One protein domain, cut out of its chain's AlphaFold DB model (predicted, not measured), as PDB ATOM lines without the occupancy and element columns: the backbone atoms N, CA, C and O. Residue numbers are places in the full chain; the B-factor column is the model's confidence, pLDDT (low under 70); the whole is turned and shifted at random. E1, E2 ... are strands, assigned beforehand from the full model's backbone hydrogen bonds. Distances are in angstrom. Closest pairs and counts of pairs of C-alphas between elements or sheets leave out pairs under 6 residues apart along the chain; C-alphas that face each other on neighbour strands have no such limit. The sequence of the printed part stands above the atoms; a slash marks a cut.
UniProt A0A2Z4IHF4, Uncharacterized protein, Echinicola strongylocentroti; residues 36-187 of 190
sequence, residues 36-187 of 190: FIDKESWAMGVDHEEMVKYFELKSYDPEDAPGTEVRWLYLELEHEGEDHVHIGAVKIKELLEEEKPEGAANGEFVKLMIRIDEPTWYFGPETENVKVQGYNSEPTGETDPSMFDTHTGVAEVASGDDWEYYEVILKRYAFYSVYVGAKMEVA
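This is residues 36 to 187 of the 190 residues of an uncharacterized protein of Echinicola strongylocentroti (UniProt A0A2Z4IHF4). A strongly twisted sheet curls round into a flattened, incompletely closed barrel: E1, E2, E3, E4 and E8 follow one another round the wall, and E9, with E5 and E6 beside it, makes the other side. E6 and E8 do not pair, while at one end E5 comes back near E4 and E8. The printed part has 152 residues with no named helix and nine named strands, E1 to E9 in chain order, in a branched sheet with antiparallel neighbours. The class is all strand, though under half of the residues, 65, are in named strands. The whole is compact, with a radius of gyration of the C-alphas of 15.4 A and spans of 49 by 39 by 26 A.

Begin with the longest strand, E9, residues 175 to 186: from C-alpha 175 at (114.664, 147.258, 106.373) it runs 35.8 A to C-alpha 186 at (144.814, 134.695, 120.933). Find E1, residues 41 to 46, starting at (134.357, 135.707, 111.741). Then come E2, residues 69 to 77, 23.8 A; E3, residues 85 to 94, 28.4 A; and E4, residues 109 to 116, 23.1 A. E5 is residues 121 to 123, E6 130 to 135, E7 154 to 156, and E8 164 to 171, 23.4 A.

Look first at E9, which has three neighbours: E1 lies on one side of it, E5 and E6 on the other side. Its pairing is staggered: with E6 over 175 to 180, E1 over 179 to 182 and E5 over 182 to 184. Find N 43 and O 180 at 2.8 A for E1, N 131 and O 179 at 2.8 A for E6, and N 122 and O 183 at 2.9 A for E5. E1 to E4 form a meander, each strand the antiparallel neighbour of the one before, and each successive pair is a hairpin: read N 44 and O 76 at 2.8 A, N 73 and O 90 at 2.8 A, and N 91 and O 113 at 2.8 A. E3 lies on one side of E4 and E8 on the other side, with N 112 and O 168 at 2.8 A; edge strand E7 is the other neighbour of E8 and forms a hairpin with it, with N 154 and O 167 at 3.0 A. The closest C-alphas of E4 and E5, Ile 116 and Tyr 122, are 6.5 A apart.

The C-alphas of Glu 63 and Ala 187, 50.0 A apart, are the farthest pair. The printed part has no cut. The links E1 to E2, E3 to E4 and E6 to E7 are long. Mean pLDDT of the printed part is 79.8; it is under 70 at residues 50, 79 to 84, 124 to 128, 141 to 143 and 151 to 163.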
ATOM      1  N   PHE A  36     145.660 138.074 116.857       83.06
ATOM      2  CA  PHE A  36     144.333 137.630 116.445       83.06
ATOM      3  C   PHE A  36     144.416 136.350 115.627       83.06
ATOM      4  O   PHE A  36     145.400 136.123 114.924       83.06
ATOM      5  N   ILE A  37     143.352 135.546 115.648       82.44
ATOM      6  CA  ILE A  37     143.194 134.497 114.638       82.44
ATOM      7  C   ILE A  37     143.224 135.107 113.222       82.44
ATOM      8  O   ILE A  37     142.653 136.171 112.958       82.44
ATOM      9  N   ASP A  38     143.861 134.406 112.282       77.12
ATOM     10  CA  ASP A  38     143.959 134.872 110.893       77.12
ATOM     11  C   ASP A  38     142.575 135.036 110.250       77.12
ATOM     12  O   ASP A  38     142.318 136.003 109.526       77.12
ATOM     13  N   LYS A  39     141.669 134.095 110.544       79.62
ATOM     14  CA  LYS A  39     140.321 134.044 109.981       79.62
ATOM     15  C   LYS A  39     139.393 135.040 110.680       79.62
ATOM     16  O   LYS A  39     139.117 134.918 111.868       79.62
ATOM     17  N   GLU A  40     138.847 135.966 109.905       77.62
ATOM     18  CA  GLU A  40     137.731 136.815 110.319       77.62
ATOM     19  C   GLU A  40     136.446 135.987 110.473       77.62
ATOM     20  O   GLU A  40     136.131 135.144 109.626       77.62
ATOM     21  N   SER A  41     135.707 136.236 111.554       85.06
ATOM     22  CA  SER A  41     134.357 135.707 111.741       85.06
ATOM     23  C   SER A  41     133.344 136.827 111.555       85.06
ATOM     24  O   SER A  41     133.559 137.947 112.010       85.06
ATOM     25  N   TRP A  42     132.233 136.524 110.891       85.38
ATOM     26  CA  TRP A  42     131.166 137.489 110.664       85.38
ATOM     27  C   TRP A  42     130.047 137.249 111.673       85.38
ATOM     28  O   TRP A  42     129.493 136.152 111.754       85.38
ATOM     29  N   ALA A  43     129.738 138.281 112.452       87.50
ATOM     30  CA  ALA A  43     128.588 138.314 113.335       87.50
ATOM     31  C   ALA A  43     127.447 139.086 112.679       87.50
ATOM     32  O   ALA A  43     127.643 140.155 112.106       87.50
ATOM     33  N   MET A  44     126.245 138.548 112.765       88.75
ATOM     34  CA  MET A  44     125.049 139.102 112.156       88.75
ATOM     35  C   MET A  44     124.185 139.773 113.216       88.75
ATOM     36  O   MET A  44     123.978 139.221 114.294       88.75
ATOM     37  N   GLY A  45     123.651 140.948 112.893       89.25
ATOM     38  CA  GLY A  45     122.625 141.603 113.693       89.25
ATOM     39  C   GLY A  45     121.301 140.848 113.599       89.25
ATOM     40  O   GLY A  45     120.724 140.766 112.515       89.25
ATOM     41  N   VAL A  46     120.808 140.336 114.722       87.69
ATOM     42  CA  VAL A  46     119.520 139.647 114.835       87.69
ATOM     43  C   VAL A  46     118.617 140.331 115.855       87.69
ATOM     44  O   VAL A  46     119.075 140.862 116.873       87.69
ATOM     45  N   ASP A  47     117.313 140.322 115.586       82.75
ATOM     46  CA  ASP A  47     116.326 140.604 116.628       82.75
ATOM     47  C   ASP A  47     116.283 139.415 117.599       82.75
ATOM     48  O   ASP A  47     116.064 138.284 117.177       82.75
ATOM     49  N   HIS A  48     116.482 139.655 118.893       71.69
ATOM     50  CA  HIS A  48     116.470 138.598 119.907       71.69
ATOM     51  C   HIS A  48     115.104 137.938 120.107       71.69
ATOM     52  O   HIS A  48     115.039 136.766 120.473       71.69
ATOM     53  N   GLU A  49     114.013 138.667 119.882       72.25
ATOM     54  CA  GLU A  49     112.663 138.137 120.064       72.25
ATOM     55  C   GLU A  49     112.251 137.236 118.896       72.25
ATOM     56  O   GLU A  49     111.574 136.226 119.097       72.25
ATOM     57  N   GLU A  50     112.677 137.582 117.680       65.88
ATOM     58  CA  GLU A  50     112.194 136.942 116.451       65.88
ATOM     59  C   GLU A  50     113.279 136.147 115.696       65.88
ATOM     60  O   GLU A  50     112.960 135.404 114.768       65.88
ATOM     61  N   MET A  51     114.553 136.278 116.088       70.25
ATOM     62  CA  MET A  51     115.740 135.713 115.421       70.25
ATOM     63  C   MET A  51     115.800 136.034 113.918       70.25
ATOM     64  O   MET A  51     116.284 135.246 113.100       70.25
ATOM     65  N   VAL A  52     115.282 137.204 113.530       71.81
ATOM     66  CA  VAL A  52     115.213 137.626 112.127       71.81
ATOM     67  C   VAL A  52     116.467 138.416 111.760       71.81
ATOM     68  O   VAL A  52     116.886 139.327 112.473       71.81
ATOM     69  N   LYS A  53     117.044 138.065 110.605       77.31
ATOM     70  CA  LYS A  53     118.262 138.667 110.018       77.31
ATOM     71  C   LYS A  53     118.033 140.040 109.377       77.31
ATOM     72  O   LYS A  53     118.982 140.769 109.083       77.31
ATOM     73  N   TYR A  54     116.770 140.339 109.083       83.88
ATOM     74  CA  TYR A  54     116.303 141.610 108.557       83.88
ATOM     75  C   TYR A  54     115.420 142.261 109.602       83.88
ATOM     76  O   TYR A  54     114.421 141.680 110.017       83.88
ATOM     77  N   PHE A  55     115.761 143.471 110.008       83.44
ATOM     78  CA  PHE A  55     114.955 144.205 110.968       83.44
ATOM     79  C   PHE A  55     114.303 145.401 110.292       83.44
ATOM     80  O   PHE A  55     114.912 146.079 109.459       83.44
ATOM     81  N   GLU A  56     113.056 145.659 110.671       87.94
ATOM     82  CA  GLU A  56     112.335 146.853 110.265       87.94
ATOM     83  C   GLU A  56     112.785 148.048 111.112       87.94
ATOM     84  O   GLU A  56     112.914 147.969 112.339       87.94
ATOM     85  N   LEU A  57     112.993 149.176 110.447       88.00
ATOM     86  CA  LEU A  57     113.155 150.473 111.067       88.00
ATOM     87  C   LEU A  57     111.871 151.273 110.846       88.00
ATOM     88  O   LEU A  57     111.442 151.481 109.711       88.00
ATOM     89  N   LYS A  58     111.268 151.761 111.934       85.00
ATOM     90  CA  LYS A  58     110.074 152.611 111.854       85.00
ATOM     91  C   LYS A  58     110.344 153.843 110.989       85.00
ATOM     92  O   LYS A  58     111.475 154.316 110.898       85.00
ATOM     93  N   SER A  59     109.305 154.391 110.364       86.75
ATOM     94  CA  SER A  59     109.407 155.678 109.668       86.75
ATOM     95  C   SER A  59     109.850 156.784 110.627       86.75
ATOM     96  O   SER A  59     109.453 156.763 111.787       86.75
ATOM     97  N   TYR A  60     110.613 157.757 110.125       89.75
ATOM     98  CA  TYR A  60     111.018 158.925 110.908       89.75
ATOM     99  C   TYR A  60     109.799 159.683 111.456       89.75
ATOM    100  O   TYR A  60     108.887 160.011 110.688       89.75
ATOM    101  N   ASP A  61     109.816 159.974 112.757       88.44
ATOM    102  CA  ASP A  61     108.853 160.843 113.426       88.44
ATOM    103  C   ASP A  61     109.527 162.194 113.743       88.44
ATOM    104  O   ASP A  61     110.548 162.223 114.431       88.44
ATOM    105  N   PRO A  62     109.006 163.333 113.250       86.00
ATOM    106  CA  PRO A  62     109.559 164.649 113.572       86.00
ATOM    107  C   PRO A  62     109.441 165.035 115.053       86.00
ATOM    108  O   PRO A  62     110.089 165.997 115.465       86.00
ATOM    109  N   GLU A  63     108.621 164.329 115.833       86.75
ATOM    110  CA  GLU A  63     108.505 164.526 117.279       86.75
ATOM    111  C   GLU A  63     109.581 163.760 118.071       86.75
ATOM    112  O   GLU A  63     109.789 164.055 119.253       86.75
ATOM    113  N   ASP A  64     110.292 162.814 117.444       81.81
ATOM    114  CA  ASP A  64     111.399 162.104 118.085       81.81
ATOM    115  C   ASP A  64     112.600 163.038 118.281       81.81
ATOM    116  O   ASP A  64     113.007 163.801 117.397       81.81
ATOM    117  N   ALA A  65     113.206 162.972 119.467       79.19
ATOM    118  CA  ALA A  65     114.382 163.776 119.773       79.19
ATOM    119  C   ALA A  65     115.631 163.233 119.041       79.19
ATOM    120  O   ALA A  65     115.807 162.013 118.954       79.19
ATOM    121  N   PRO A  66     116.556 164.096 118.579       83.25
ATOM    122  CA  PRO A  66     117.874 163.661 118.118       83.25
ATOM    123  C   PRO A  66     118.584 162.779 119.158       83.25
ATOM    124  O   PRO A  66     118.490 163.035 120.360       83.25
ATOM    125  N   GLY A  67     119.278 161.730 118.709       82.88
ATOM    126  CA  GLY A  67     119.942 160.760 119.584       82.88
ATOM    127  C   GLY A  67     119.017 159.708 120.210       82.88
ATOM    128  O   GLY A  67     119.507 158.827 120.923       82.88
ATOM    129  N   THR A  68     117.704 159.767 119.952       86.69
ATOM    130  CA  THR A  68     116.754 158.755 120.438       86.69
ATOM    131  C   THR A  68     117.092 157.389 119.852       86.69
ATOM    132  O   THR A  68     117.392 157.256 118.665       86.69
ATOM    133  N   GLU A  69     117.059 156.369 120.709       86.81
ATOM    134  CA  GLU A  69     117.224 154.980 120.296       86.81
ATOM    135  C   GLU A  69     116.005 154.529 119.491       86.81
ATOM    136  O   GLU A  69     114.871 154.576 119.967       86.81
ATOM    137  N   VAL A  70     116.255 154.088 118.263       80.44
ATOM    138  CA  VAL A  70     115.225 153.635 117.327       80.44
ATOM    139  C   VAL A  70     115.097 152.113 117.364       80.44
ATOM    140  O   VAL A  70     113.991 151.579 117.250       80.44
ATOM    141  N   ARG A  71     116.224 151.399 117.506       86.38
ATOM    142  CA  ARG A  71     116.266 149.929 117.484       86.38
ATOM    143  C   ARG A  71     117.532 149.373 118.134       86.38
ATOM    144  O   ARG A  71     118.579 150.019 118.113       86.38
ATOM    145  N   TRP A  72     117.433 148.142 118.628       87.38
ATOM    146  CA  TRP A  72     118.547 147.358 119.150       87.38
ATOM    147  C   TRP A  72     118.573 145.958 118.523       87.38
ATOM    148  O   TRP A  72     117.515 145.398 118.242       87.38
ATOM    149  N   LEU A  73     119.772 145.426 118.287       88.31
ATOM    150  CA  LEU A  73     120.034 144.122 117.679       88.31
ATOM    151  C   LEU A  73     121.170 143.433 118.422       88.31
ATOM    152  O   LEU A  73     122.116 144.089 118.857       88.31
ATOM    153  N   TYR A  74     121.118 142.114 118.484       88.88
ATOM    154  CA  TYR A  74     122.176 141.283 119.036       88.88
ATOM    155  C   TYR A  74     123.110 140.864 117.901       88.88
ATOM    156  O   TYR A  74     122.650 140.566 116.808       88.88
ATOM    157  N   LEU A  75     124.417 140.861 118.139       89.06
ATOM    158  CA  LEU A  75     125.413 140.340 117.210       89.06
ATOM    159  C   LEU A  75     125.648 138.871 117.524       89.06
ATOM    160  O   LEU A  75     126.145 138.543 118.602       89.06
ATOM    161  N   GLU A  76     125.304 138.005 116.581       88.50
ATOM    162  CA  GLU A  76     125.483 136.561 116.703       88.50
ATOM    163  C   GLU A  76     126.435 136.036 115.634       88.50
ATOM    164  O   GLU A  76     126.272 136.317 114.446       88.50
ATOM    165  N   LEU A  77     127.434 135.262 116.053       85.25
ATOM    166  CA  LEU A  77     128.383 134.625 115.146       85.25
ATOM    167  C   LEU A  77     127.703 133.571 114.272       85.25
ATOM    168  O   LEU A  77     126.914 132.748 114.744       85.25
ATOM    169  N   GLU A  78     128.084 133.551 112.997       72.19
ATOM    170  CA  GLU A  78     127.743 132.451 112.103       72.19
ATOM    171  C   GLU A  78     128.533 131.193 112.510       72.19
ATOM    172  O   GLU A  78     129.762 131.147 112.404       72.19
ATOM    173  N   HIS A  79     127.833 130.165 112.997       66.06
ATOM    174  CA  HIS A  79     128.423 128.871 113.332       66.06
ATOM    175  C   HIS A  79     127.781 127.751 112.511       66.06
ATOM    176  O   HIS A  79     126.577 127.753 112.260       66.06
ATOM    177  N   GLU A  80     128.585 126.766 112.105       54.66
ATOM    178  CA  GLU A  80     128.077 125.527 111.514       54.66
ATOM    179  C   GLU A  80     127.457 124.662 112.629       54.66
ATOM    180  O   GLU A  80     128.106 123.782 113.189       54.66
ATOM    181  N   GLY A  81     126.205 124.940 113.001       59.22
ATOM    182  CA  GLY A  81     125.493 124.242 114.076       59.22
ATOM    183  C   GLY A  81     124.227 124.975 114.526       59.22
ATOM    184  O   GLY A  81     123.827 125.954 113.910       59.22
ATOM    185  N   GLU A  82     123.586 124.487 115.592       55.47
ATOM    186  CA  GLU A  82     122.412 125.140 116.211       55.47
ATOM    187  C   GLU A  82     122.804 126.152 117.308       55.47
ATOM    188  O   GLU A  82     121.960 126.913 117.778       55.47
ATOM    189  N   ASP A  83     124.080 126.176 117.705       60.97
ATOM    190  CA  ASP A  83     124.574 127.034 118.779       60.97
ATOM    191  C   ASP A  83     125.098 128.355 118.202       60.97
ATOM    192  O   ASP A  83     126.229 128.450 117.716       60.97
ATOM    193  N   HIS A  84     124.258 129.385 118.257       68.44
ATOM    194  CA  HIS A  84     124.652 130.763 117.985       68.44
ATOM    195  C   HIS A  84     125.365 131.358 119.206       68.44
ATOM    196  O   HIS A  84     124.908 131.212 120.342       68.44
ATOM    197  N   VAL A  85     126.493 132.037 118.979       78.69
ATOM    198  CA  VAL A  85     127.246 132.724 120.038       78.69
ATOM    199  C   VAL A  85     127.012 134.221 119.914       78.69
ATOM    200  O   VAL A  85     127.380 134.830 118.908       78.69
ATOM    201  N   HIS A  86     126.409 134.806 120.944       87.62
ATOM    202  CA  HIS A  86     126.263 136.248 121.077       87.62
ATOM    203  C   HIS A  86     127.604 136.877 121.458       87.62
ATOM    204  O   HIS A  86     128.220 136.429 122.420       87.62
ATOM    205  N   ILE A  87     128.037 137.904 120.724       87.31
ATOM    206  CA  ILE A  87     129.320 138.577 120.986       87.31
ATOM    207  C   ILE A  87     129.210 140.070 121.290       87.31
ATOM    208  O   ILE A  87     130.204 140.711 121.617       87.31
ATOM    209  N   GLY A  88     128.026 140.657 121.155       89.38
ATOM    210  CA  GLY A  88     127.853 142.099 121.275       89.38
ATOM    211  C   GLY A  88     126.547 142.571 120.673       89.38
ATOM    212  O   GLY A  88     125.655 141.775 120.406       89.38
ATOM    213  N   ALA A  89     126.402 143.864 120.420       90.44
ATOM    214  CA  ALA A  89     125.121 144.408 120.001       90.44
ATOM    215  C   ALA A  89     125.234 145.645 119.103       90.44
ATOM    216  O   ALA A  89     126.231 146.362 119.117       90.44
ATOM    217  N   VAL A  90     124.170 145.929 118.351       90.00
ATOM    218  CA  VAL A  90     124.035 147.120 117.501       90.00
ATOM    219  C   VAL A  90     122.853 147.943 117.969       90.00
ATOM    220  O   VAL A  90     121.731 147.449 118.047       90.00
ATOM    221  N   LYS A  91     123.084 149.221 118.241       90.31
ATOM    222  CA  LYS A  91     122.047 150.217 118.513       90.31
ATOM    223  C   LYS A  91     121.922 151.158 117.330       90.31
ATOM    224  O   LYS A  91     122.923 151.575 116.764       90.31
ATOM    225  N   ILE A  92     120.698 151.523 116.982       89.75
ATOM    226  CA  ILE A  92     120.411 152.456 115.893       89.75
ATOM    227  C   ILE A  92     119.754 153.683 116.489       89.75
ATOM    228  O   ILE A  92     118.792 153.558 117.249       89.75
ATOM    229  N   LYS A  93     120.277 154.858 116.155       91.50
ATOM    230  CA  LYS A  93     119.835 156.141 116.698       91.50
ATOM    231  C   LYS A  93     119.544 157.149 115.596       91.50
ATOM    232  O   LYS A  93     120.151 157.105 114.522       91.50
ATOM    233  N   GLU A  94     118.651 158.084 115.898       91.88
ATOM    234  CA  GLU A  94     118.548 159.324 115.128       91.88
ATOM    235  C   GLU A  94     119.824 160.151 115.300       91.88
ATOM    236  O   GLU A  94     120.376 160.213 116.400       91.88
ATOM    237  N   LEU A  95     120.278 160.808 114.231       90.81
ATOM    238  CA  LEU A  95     121.477 161.647 114.288       90.81
ATOM    239  C   LEU A  95     121.230 162.901 115.124       90.81
ATOM    240  O   LEU A  95     120.168 163.521 115.033       90.81
ATOM    241  N   LEU A  96     122.255 163.308 115.869       89.94
ATOM    242  CA  LEU A  96     122.370 164.666 116.390       89.94
ATOM    243  C   LEU A  96     122.528 165.672 115.239       89.94
ATOM    244  O   LEU A  96     122.899 165.314 114.119       89.94
ATOM    245  N   GLU A  97     122.249 166.950 115.498       87.56
ATOM    246  CA  GLU A  97     122.294 167.990 114.460       87.56
ATOM    247  C   GLU A  97     123.690 168.104 113.836       87.56
ATOM    248  O   GLU A  97     123.831 168.210 112.620       87.56
ATOM    249  N   GLU A  98     124.709 168.027 114.685       88.69
ATOM    250  CA  GLU A  98     126.132 168.085 114.375       88.69
ATOM    251  C   GLU A  98     126.673 166.836 113.666       88.69
ATOM    252  O   GLU A  98     127.723 166.903 113.031       88.69
ATOM    253  N   GLU A  99     125.965 165.709 113.748       88.62
ATOM    254  CA  GLU A  99     126.355 164.452 113.100       88.62
ATOM    255  C   GLU A  99     125.839 164.377 111.661       88.62
ATOM    256  O   GLU A  99     126.300 163.547 110.876       88.62
ATOM    257  N   LYS A 100     124.854 165.211 111.298       88.44
ATOM    258  CA  LYS A 100     124.192 165.125 109.999       88.44
ATOM    259  C   LYS A 100     125.153 165.444 108.853       88.44
ATOM    260  O   LYS A 100     125.817 166.484 108.878       88.44
ATOM    261  N   PRO A 101     125.160 164.619 107.789       89.25
ATOM    262  CA  PRO A 101     125.824 164.983 106.545       89.25
ATOM    263  C   PRO A 101     125.332 166.344 106.031       89.25
ATOM    264  O   PRO A 101     124.148 166.676 106.140       89.25
ATOM    265  N   GLU A 102     126.238 167.133 105.453       92.06
ATOM    266  CA  GLU A 102     125.914 168.481 104.983       92.06
ATOM    267  C   GLU A 102     124.755 168.458 103.970       92.06
ATOM    268  O   GLU A 102     124.788 167.743 102.967       92.06
ATOM    269  N   GLY A 103     123.719 169.258 104.236       89.56
ATOM    270  CA  GLY A 103     122.540 169.371 103.374       89.56
ATOM    271  C   GLY A 103     121.524 168.228 103.490       89.56
ATOM    272  O   GLY A 103     120.515 168.277 102.787       89.56
ATOM    273  N   ALA A 104     121.749 167.239 104.362       90.50
ATOM    274  CA  ALA A 104     120.800 166.157 104.607       90.50
ATOM    275  C   ALA A 104     119.539 166.643 105.338       90.50
ATOM    276  O   ALA A 104     119.599 167.478 106.248       90.50
ATOM    277  N   ALA A 105     118.384 166.088 104.967       88.94
ATOM    278  CA  ALA A 105     117.139 166.316 105.693       88.94
ATOM    279  C   ALA A 105     117.075 165.468 106.978       88.94
ATOM    280  O   ALA A 105     117.710 164.418 107.093       88.94
ATOM    281  N   ASN A 106     116.256 165.891 107.945       87.44
ATOM    282  CA  ASN A 106     115.987 165.069 109.126       87.44
ATOM    283  C   ASN A 106     115.349 163.733 108.722       87.44
ATOM    284  O   ASN A 106     114.499 163.688 107.828       87.44
ATOM    285  N   GLY A 107     115.774 162.652 109.376       87.31
ATOM    286  CA  GLY A 107     115.322 161.294 109.075       87.31
ATOM    287  C   GLY A 107     115.915 160.683 107.803       87.31
ATOM    288  O   GLY A 107     115.610 159.533 107.499       87.31
ATOM    289  N   GLU A 108     116.764 161.399 107.056       91.19
ATOM    290  CA  GLU A 108     117.402 160.857 105.848       91.19
ATOM    291  C   GLU A 108     118.526 159.862 106.173       91.19
ATOM    292  O   GLU A 108     118.800 158.958 105.381       91.19
ATOM    293  N   PHE A 109     119.136 159.986 107.352       91.75
ATOM    294  CA  PHE A 109     120.218 159.131 107.834       91.75
ATOM    295  C   PHE A 109     119.918 158.609 109.243       91.75
ATOM    296  O   PHE A 109     119.099 159.181 109.961       91.75
ATOM    297  N   VAL A 110     120.597 157.529 109.628       91.62
ATOM    298  CA  VAL A 110     120.644 156.974 110.990       91.62
ATOM    299  C   VAL A 110     122.084 156.653 111.381       91.62
ATOM    300  O   VAL A 110     122.924 156.416 110.510       91.62
ATOM    301  N   LYS A 111     122.372 156.640 112.684       90.56
ATOM    302  CA  LYS A 111     123.665 156.220 113.227       90.56
ATOM    303  C   LYS A 111     123.547 154.807 113.786       90.56
ATOM    304  O   LYS A 111     122.681 154.543 114.617       90.56
ATOM    305  N   LEU A 112     124.430 153.916 113.350       89.12
ATOM    306  CA  LEU A 112     124.650 152.608 113.955       89.12
ATOM    307  C   LEU A 112     125.784 152.742 114.965       89.12
ATOM    308  O   LEU A 112     126.874 153.176 114.609       89.12
ATOM    309  N   MET A 113     125.515 152.350 116.204       88.44
ATOM    310  CA  MET A 113     126.484 152.182 117.275       88.44
ATOM    311  C   MET A 113     126.647 150.693 117.551       88.44
ATOM    312  O   MET A 113     125.737 150.048 118.071       88.44
ATOM    313  N   ILE A 114     127.793 150.146 117.184       87.00
ATOM    314  CA  ILE A 114     128.100 148.722 117.269       87.00
ATOM    315  C   ILE A 114     129.055 148.534 118.438       87.00
ATOM    316  O   ILE A 114     130.027 149.272 118.543       87.00
ATOM    317  N   ARG A 115     128.787 147.568 119.310       87.31
ATOM    318  CA  ARG A 115     129.611 147.253 120.478       87.31
ATOM    319  C   ARG A 115     129.904 145.762 120.508       87.31
ATOM    320  O   ARG A 115     128.985 144.972 120.302       87.31
ATOM    321  N   ILE A 116     131.145 145.391 120.798       84.69
ATOM    322  CA  ILE A 116     131.509 144.012 121.138       84.69
ATOM    323  C   ILE A 116     131.610 143.921 122.660       84.69
ATOM    324  O   ILE A 116     132.262 144.749 123.291       84.69
ATOM    325  N   ASP A 117     130.886 142.961 123.233       83.94
ATOM    326  CA  ASP A 117     130.718 142.782 124.681       83.94
ATOM    327  C   ASP A 117     131.519 141.594 125.227       83.94
ATOM    328  O   ASP A 117     131.724 141.490 126.436       83.94
ATOM    329  N   GLU A 118     131.958 140.689 124.351       83.38
ATOM    330  CA  GLU A 118     132.713 139.504 124.744       83.38
ATOM    331  C   GLU A 118     134.222 139.805 124.819       83.38
ATOM    332  O   GLU A 118     134.815 140.115 123.786       83.38
ATOM    333  N   PRO A 119     134.887 139.625 125.982       76.81
ATOM    334  CA  PRO A 119     136.260 140.100 126.227       76.81
ATOM    335  C   PRO A 119     137.368 139.530 125.335       76.81
ATOM    336  O   PRO A 119     138.509 139.945 125.447       76.81
ATOM    337  N   THR A 120     137.076 138.519 124.519       82.44
ATOM    338  CA  THR A 120     138.060 137.902 123.610       82.44
ATOM    339  C   THR A 120     137.802 138.249 122.153       82.44
ATOM    340  O   THR A 120     138.545 137.802 121.285       82.44
ATOM    341  N   TRP A 121     136.753 139.020 121.867       84.81
ATOM    342  CA  TRP A 121     136.356 139.410 120.524       84.81
ATOM    343  C   TRP A 121     136.580 140.903 120.325       84.81
ATOM    344  O   TRP A 121     136.304 141.706 121.209       84.81
ATOM    345  N   TYR A 122     137.047 141.266 119.136       81.69
ATOM    346  CA  TYR A 122     137.390 142.641 118.777       81.69
ATOM    347  C   TYR A 122     137.060 142.910 117.311       81.69
ATOM    348  O   TYR A 122     136.928 141.970 116.515       81.69
ATOM    349  N   PHE A 123     136.935 144.182 116.932       78.44
ATOM    350  CA  PHE A 123     136.786 144.529 115.520       78.44
ATOM    351  C   PHE A 123     138.080 144.192 114.774       78.44
ATOM    352  O   PHE A 123     139.182 144.412 115.274       78.44
ATOM    353  N   GLY A 124     137.974 143.645 113.562       67.50
ATOM    354  CA  GLY A 124     139.162 143.340 112.766       67.50
ATOM    355  C   GLY A 124     139.949 144.623 112.432       67.50
ATOM    356  O   GLY A 124     139.387 145.535 111.830       67.50
ATOM    357  N   PRO A 125     141.246 144.745 112.768       60.94
ATOM    358  CA  PRO A 125     141.979 146.006 112.593       60.94
ATOM    359  C   PRO A 125     142.243 146.387 111.124       60.94
ATOM    360  O   PRO A 125     142.531 147.545 110.830       60.94
ATOM    361  N   GLU A 126     142.144 145.434 110.192       56.66
ATOM    362  CA  GLU A 126     142.481 145.624 108.770       56.66
ATOM    363  C   GLU A 126     141.275 145.557 107.823       56.66
ATOM    364  O   GLU A 126     141.436 145.601 106.603       56.66
ATOM    365  N   THR A 127     140.065 145.412 108.356       53.84
ATOM    366  CA  THR A 127     138.901 145.023 107.564       53.84
ATOM    367  C   THR A 127     137.873 146.137 107.457       53.84
ATOM    368  O   THR A 127     137.706 146.991 108.329       53.84
ATOM    369  N   GLU A 128     137.163 146.143 106.333       64.69
ATOM    370  CA  GLU A 128     135.925 146.889 106.217       64.69
ATOM    371  C   GLU A 128     134.877 146.191 107.102       64.69
ATOM    372  O   GLU A 128     134.155 145.287 106.679       64.69
ATOM    373  N   ASN A 129     134.883 146.562 108.381       73.12
ATOM    374  CA  ASN A 129     134.319 145.768 109.474       73.12
ATOM    375  C   ASN A 129     132.798 145.732 109.521       73.12
ATOM    376  O   ASN A 129     132.240 145.009 110.341       73.12
ATOM    377  N   VAL A 130     132.117 146.525 108.701       80.12
ATOM    378  CA  VAL A 130     130.663 146.628 108.742       80.12
ATOM    379  C   VAL A 130     130.107 146.541 107.329       80.12
ATOM    380  O   VAL A 130     130.333 147.400 106.477       80.12
ATOM    381  N   LYS A 131     129.332 145.490 107.086       85.62
ATOM    382  CA  LYS A 131     128.568 145.294 105.856       85.62
ATOM    383  C   LYS A 131     127.107 145.521 106.169       85.62
ATOM    384  O   LYS A 131     126.541 144.843 107.028       85.62
ATOM    385  N   VAL A 132     126.495 146.480 105.485       84.94
ATOM    386  CA  VAL A 132     125.091 146.817 105.715       84.94
ATOM    387  C   VAL A 132     124.379 146.920 104.389       84.94
ATOM    388  O   VAL A 132     124.812 147.634 103.495       84.94
ATOM    389  N   GLN A 133     123.238 146.251 104.293       86.50
ATOM    390  CA  GLN A 133     122.342 146.416 103.163       86.50
ATOM    391  C   GLN A 133     121.013 146.971 103.646       86.50
ATOM    392  O   GLN A 133     120.381 146.415 104.545       86.50
ATOM    393  N   GLY A 134     120.592 148.070 103.026       86.44
ATOM    394  CA  GLY A 134     119.278 148.657 103.227       86.44
ATOM    395  C   GLY A 134     118.303 148.280 102.115       86.44
ATOM    396  O   GLY A 134     118.678 148.177 100.943       86.44
ATOM    397  N   TYR A 135     117.035 148.111 102.483       86.25
ATOM    398  CA  TYR A 135     115.948 147.764 101.578       86.25
ATOM    399  C   TYR A 135     114.708 148.619 101.861       86.25
ATOM    400  O   TYR A 135     114.332 148.863 103.005       86.25
ATOM    401  N   ASN A 136     114.028 149.063 100.803       86.88
ATOM    402  CA  ASN A 136     112.755 149.790 100.932       86.88
ATOM    403  C   ASN A 136     111.554 148.862 101.189       86.88
ATOM    404  O   ASN A 136     110.460 149.336 101.476       86.88
ATOM    405  N   SER A 137     111.748 147.552 101.051       84.94
ATOM    406  CA  SER A 137     110.751 146.507 101.275       84.94
ATOM    407  C   SER A 137     111.439 145.266 101.831       84.94
ATOM    408  O   SER A 137     112.600 145.029 101.493       84.94
ATOM    409  N   GLU A 138     110.722 144.472 102.622       84.06
ATOM    410  CA  GLU A 138     111.259 143.257 103.235       84.06
ATOM    411  C   GLU A 138     111.818 142.294 102.167       84.06
ATOM    412  O   GLU A 138     111.110 141.961 101.205       84.06
ATOM    413  N   PRO A 139     113.086 141.862 102.280       79.12
ATOM    414  CA  PRO A 139     113.667 140.908 101.344       79.12
ATOM    415  C   PRO A 139     113.070 139.512 101.531       79.12
ATOM    416  O   PRO A 139     112.912 139.029 102.647       79.12
ATOM    417  N   THR A 140     112.809 138.813 100.427       71.12
ATOM    418  CA  THR A 140     112.369 137.412 100.459       71.12
ATOM    419  C   THR A 140     113.496 136.499  99.974       71.12
ATOM    420  O   THR A 140     113.800 136.502  98.781       71.12
ATOM    421  N   GLY A 141     114.095 135.708 100.867       65.44
ATOM    422  CA  GLY A 141     115.096 134.690 100.515       65.44
ATOM    423  C   GLY A 141     116.363 134.718 101.369       65.44
ATOM    424  O   GLY A 141     116.511 135.541 102.274       65.44
ATOM    425  N   GLU A 142     117.269 133.787 101.066       64.88
ATOM    426  CA  GLU A 142     118.603 133.729 101.669       64.88
ATOM    427  C   GLU A 142     119.439 134.944 101.253       64.88
ATOM    428  O   GLU A 142     119.378 135.394 100.105       64.88
ATOM    429  N   THR A 143     120.219 135.468 102.195       68.44
ATOM    430  CA  THR A 143     121.113 136.602 101.973       68.44
ATOM    431  C   THR A 143     122.559 136.160 101.981       68.44
ATOM    432  O   THR A 143     123.000 135.510 102.922       68.44
ATOM    433  N   ASP A 144     123.291 136.564 100.948       71.88
ATOM    434  CA  ASP A 144     124.744 136.442 100.887       71.88
ATOM    435  C   ASP A 144     125.372 137.786 101.312       71.88
ATOM    436  O   ASP A 144     125.209 138.780 100.590       71.88
ATOM    437  N   PRO A 145     126.083 137.847 102.456       70.31
ATOM    438  CA  PRO A 145     126.723 139.068 102.948       70.31
ATOM    439  C   PRO A 145     127.783 139.630 101.996       70.31
ATOM    440  O   PRO A 145     128.133 140.802 102.091       70.31
ATOM    441  N   SER A 146     128.316 138.827 101.068       72.19
ATOM    442  CA  SER A 146     129.275 139.304 100.063       72.19
ATOM    443  C   SER A 146     128.657 140.261  99.039       72.19
ATOM    444  O   SER A 146     129.385 140.981  98.359       72.19
ATOM    445  N   MET A 147     127.325 140.293  98.940       72.31
ATOM    446  CA  MET A 147     126.594 141.202  98.056       72.31
ATOM    447  C   MET A 147     126.276 142.553  98.705       72.31
ATOM    448  O   MET A 147     125.629 143.380  98.066       72.31
ATOM    449  N   PHE A 148     126.650 142.755  99.969       79.00
ATOM    450  CA  PHE A 148     126.268 143.946 100.720       79.00
ATOM    451  C   PHE A 148     127.197 145.107 100.414       79.00
ATOM    452  O   PHE A 148     128.415 144.933 100.291       79.00
ATOM    453  N   ASP A 149     126.615 146.302 100.364       76.56
ATOM    454  CA  ASP A 149     127.403 147.521 100.393       76.56
ATOM    455  C   ASP A 149     128.245 147.538 101.673       76.56
ATOM    456  O   ASP A 149     127.794 147.258 102.793       76.56
ATOM    457  N   THR A 150     129.525 147.810 101.477       70.75
ATOM    458  CA  THR A 150     130.479 147.835 102.567       70.75
ATOM    459  C   THR A 150     130.600 149.260 103.078       70.75
ATOM    460  O   THR A 150     130.835 150.195 102.309       70.75
ATOM    461  N   HIS A 151     130.381 149.431 104.378       69.31
ATOM    462  CA  HIS A 151     130.349 150.731 105.018       69.31
ATOM    463  C   HIS A 151     131.526 150.864 105.975       69.31
ATOM    464  O   HIS A 151     131.664 150.125 106.945       69.31
ATOM    465  N   THR A 152     132.372 151.853 105.711       61.84
ATOM    466  CA  THR A 152     133.462 152.230 106.608       61.84
ATOM    467  C   THR A 152     132.928 153.188 107.667       61.84
ATOM    468  O   THR A 152     132.331 154.211 107.322       61.84
ATOM    469  N   GLY A 153     133.143 152.869 108.937       59.22
ATOM    470  CA  GLY A 153     132.858 153.763 110.055       59.22
ATOM    471  C   GLY A 153     134.124 154.263 110.723       59.22
ATOM    472  O   GLY A 153     135.238 154.017 110.258       59.22
ATOM    473  N   VAL A 154     133.933 154.960 111.833       56.41
ATOM    474  CA  VAL A 154     135.019 155.349 112.729       56.41
ATOM    475  C   VAL A 154     134.925 154.442 113.954       56.41
ATOM    476  O   VAL A 154     133.897 154.418 114.632       56.41
ATOM    477  N   ALA A 155     135.976 153.654 114.195       52.03
ATOM    478  CA  ALA A 155     136.174 152.997 115.482       52.03
ATOM    479  C   ALA A 155     136.661 154.056 116.460       52.03
ATOM    480  O   ALA A 155     137.661 154.723 116.191       52.03
ATOM    481  N   GLU A 156     135.994 154.181 117.592       52.69
ATOM    482  CA  GLU A 156     136.536 154.912 118.722       52.69
ATOM    483  C   GLU A 156     136.578 153.925 119.888       52.69
ATOM    484  O   GLU A 156     135.609 153.228 120.179       52.69
ATOM    485  N   VAL A 157     137.735 153.793 120.526       51.69
ATOM    486  CA  VAL A 157     137.875 152.950 121.714       51.69
ATOM    487  C   VAL A 157     137.560 153.837 122.915       51.69
ATOM    488  O   VAL A 157     138.322 154.751 123.225       51.69
ATOM    489  N   ALA A 158     136.430 153.608 123.588       51.75
ATOM    490  CA  ALA A 158     136.167 154.250 124.875       51.75
ATOM    491  C   ALA A 158     136.944 153.487 125.947       51.75
ATOM    492  O   ALA A 158     136.522 152.428 126.400       51.75
ATOM    493  N   SER A 159     138.085 154.026 126.367       41.53
ATOM    494  CA  SER A 159     138.863 153.467 127.471       41.53
ATOM    495  C   SER A 159     138.072 153.560 128.784       41.53
ATOM    496  O   SER A 159     137.810 154.663 129.272       41.53
ATOM    497  N   GLY A 160     137.706 152.420 129.376       45.91
ATOM    498  CA  GLY A 160     137.111 152.383 130.716       45.91
ATOM    499  C   GLY A 160     136.612 151.010 131.158       45.91
ATOM    500  O   GLY A 160     136.841 150.633 132.301       45.91
ATOM    501  N   ASP A 161     136.022 150.244 130.245       51.69
ATOM    502  CA  ASP A 161     135.771 148.811 130.406       51.69
ATOM    503  C   ASP A 161     136.095 148.138 129.053       51.69
ATOM    504  O   ASP A 161     136.152 148.833 128.045       51.69
ATOM    505  N   ASP A 162     136.346 146.829 129.013       62.25
ATOM    506  CA  ASP A 162     136.952 146.074 127.890       62.25
ATOM    507  C   ASP A 162     136.131 145.994 126.571       62.25
ATOM    508  O   ASP A 162     136.210 145.006 125.843       62.25
ATOM    509  N   TRP A 163     135.312 146.997 126.248       63.31
ATOM    510  CA  TRP A 163     134.450 147.046 125.069       63.31
ATOM    511  C   TRP A 163     134.969 148.038 124.025       63.31
ATOM    512  O   TRP A 163     135.283 149.192 124.308       63.31
ATOM    513  N   GLU A 164     134.983 147.598 122.771       70.19
ATOM    514  CA  GLU A 164     135.193 148.473 121.619       70.19
ATOM    515  C   GLU A 164     133.836 148.926 121.078       70.19
ATOM    516  O   GLU A 164     132.872 148.146 121.057       70.19
ATOM    517  N   TYR A 165     133.756 150.174 120.608       76.69
ATOM    518  CA  TYR A 165     132.593 150.650 119.871       76.69
ATOM    519  C   TYR A 165     132.959 151.178 118.486       76.69
ATOM    520  O   TYR A 165     134.050 151.684 118.226       76.69
ATOM    521  N   TYR A 166     132.016 151.027 117.566       78.00
ATOM    522  CA  TYR A 166     132.166 151.414 116.175       78.00
ATOM    523  C   TYR A 166     130.927 152.180 115.732       78.00
ATOM    524  O   TYR A 166     129.799 151.708 115.918       78.00
ATOM    525  N   GLU A 167     131.127 153.362 115.153       84.62
ATOM    526  CA  GLU A 167     130.034 154.211 114.693       84.62
ATOM    527  C   GLU A 167     130.016 154.337 113.172       84.62
ATOM    528  O   GLU A 167     131.030 154.610 112.527       84.62
ATOM    529  N   VAL A 168     128.828 154.173 112.587       85.19
ATOM    530  CA  VAL A 168     128.603 154.321 111.145       85.19
ATOM    531  C   VAL A 168     127.343 155.145 110.910       85.19
ATOM    532  O   VAL A 168     126.288 154.847 111.469       85.19
ATOM    533  N   ILE A 169     127.419 156.152 110.040       88.00
ATOM    534  CA  ILE A 169     126.247 156.898 109.565       88.00
ATOM    535  C   ILE A 169     125.783 156.306 108.235       88.00
ATOM    536  O   ILE A 169     126.551 156.228 107.277       88.00
ATOM    537  N   LEU A 170     124.511 155.920 108.166       87.94
ATOM    538  CA  LEU A 170     123.910 155.256 107.012       87.94
ATOM    539  C   LEU A 170     122.672 155.990 106.526       87.94
ATOM    540  O   LEU A 170     121.926 156.564 107.315       87.94
ATOM    541  N   LYS A 171     122.407 155.917 105.221       89.81
ATOM    542  CA  LYS A 171     121.131 156.369 104.660       89.81
ATOM    543  C   LYS A 171     119.988 155.528 105.225       89.81
ATOM    544  O   LYS A 171     120.143 154.309 105.306       89.81
ATOM    545  N   ARG A 172     118.857 156.159 105.556       90.31
ATOM    546  CA  ARG A 172     117.647 155.503 106.064       90.31
ATOM    547  C   ARG A 172     116.996 154.605 105.006       90.31
ATOM    548  O   ARG A 172     116.672 155.063 103.910       90.31
ATOM    549  N   TYR A 173     116.716 153.364 105.387       90.81
ATOM    550  CA  TYR A 173     115.878 152.405 104.671       90.81
ATOM    551  C   TYR A 173     114.838 151.801 105.624       90.81
ATOM    552  O   TYR A 173     114.958 151.934 106.840       90.81
ATOM    553  N   ALA A 174     113.798 151.169 105.074       89.88
ATOM    554  CA  ALA A 174     112.742 150.545 105.875       89.88
ATOM    555  C   ALA A 174     113.217 149.246 106.539       89.88
ATOM    556  O   ALA A 174     112.818 148.948 107.656       89.88
ATOM    557  N   PHE A 175     114.089 148.496 105.866       88.31
ATOM    558  CA  PHE A 175     114.664 147.258 106.373       88.31
ATOM    559  C   PHE A 175     116.171 147.277 106.219       88.31
ATOM    560  O   PHE A 175     116.699 147.828 105.250       88.31
ATOM    561  N   TYR A 176     116.850 146.613 107.139       87.44
ATOM    562  CA  TYR A 176     118.296 146.476 107.125       87.44
ATOM    563  C   TYR A 176     118.716 145.064 107.479       87.44
ATOM    564  O   TYR A 176     118.039 144.373 108.235       87.44
ATOM    565  N   SER A 177     119.887 144.688 106.985       88.12
ATOM    566  CA  SER A 177     120.668 143.583 107.522       88.12
ATOM    567  C   SER A 177     122.087 144.076 107.779       88.12
ATOM    568  O   SER A 177     122.641 144.810 106.959       88.12
ATOM    569  N   VAL A 178     122.641 143.723 108.938       88.25
ATOM    570  CA  VAL A 178     123.937 144.211 109.427       88.25
ATOM    571  C   VAL A 178     124.829 143.013 109.706       88.25
ATOM    572  O   VAL A 178     124.425 142.098 110.419       88.25
ATOM    573  N   TYR A 179     126.043 143.049 109.170       87.38
ATOM    574  CA  TYR A 179     127.102 142.091 109.451       87.38
ATOM    575  C   TYR A 179     128.342 142.835 109.919       87.38
ATOM    576  O   TYR A 179     128.735 143.843 109.331       87.38
ATOM    577  N   VAL A 180     128.952 142.317 110.973       86.06
ATOM    578  CA  VAL A 180     130.121 142.885 111.627       86.06
ATOM    579  C   VAL A 180     131.247 141.866 111.580       86.06
ATOM    580  O   VAL A 180     131.084 140.731 112.026       86.06
ATOM    581  N   GLY A 181     132.377 142.273 111.020       84.56
ATOM    582  CA  GLY A 181     133.616 141.514 111.038       84.56
ATOM    583  C   GLY A 181     134.270 141.604 112.411       84.56
ATOM    584  O   GLY A 181     134.564 142.700 112.894       84.56
ATOM    585  N   ALA A 182     134.496 140.455 113.041       83.69
ATOM    586  CA  ALA A 182     135.152 140.352 114.334       83.69
ATOM    587  C   ALA A 182     136.256 139.289 114.314       83.69
ATOM    588  O   ALA A 182     136.185 138.272 113.610       83.69
ATOM    589  N   LYS A 183     137.293 139.519 115.117       84.88
ATOM    590  CA  LYS A 183     138.396 138.586 115.327       84.88
ATOM    591  C   LYS A 183     138.518 138.238 116.798       84.88
ATOM    592  O   LYS A 183     138.326 139.084 117.666       84.88
ATOM    593  N   MET A 184     138.859 136.980 117.048       84.94
ATOM    594  CA  MET A 184     139.144 136.498 118.389       84.94
ATOM    595  C   MET A 184     140.624 136.726 118.705       84.94
ATOM    596  O   MET A 184     141.490 136.332 117.913       84.94
ATOM    597  N   GLU A 185     140.903 137.360 119.840       83.94
ATOM    598  CA  GLU A 185     142.250 137.483 120.385       83.94
ATOM    599  C   GLU A 185     142.780 136.110 120.815       83.94
ATOM    600  O   GLU A 185     142.064 135.265 121.362       83.94
ATOM    601  N   VAL A 186     144.059 135.882 120.543       84.62
ATOM    602  CA  VAL A 186     144.814 134.695 120.933       84.62
ATOM    603  C   VAL A 186     146.159 135.116 121.508       84.62
ATOM    604  O   VAL A 186     146.660 136.203 121.234       84.62
ATOM    605  N   ALA A 187     146.777 134.230 122.286       82.31
ATOM    606  CA  ALA A 187     148.130 134.465 122.772       82.31
ATOM    607  C   ALA A 187     149.103 134.629 121.591       82.31
ATOM    608  O   ALA A 187     149.116 133.796 120.683       82.31
TER     609      ALA A 187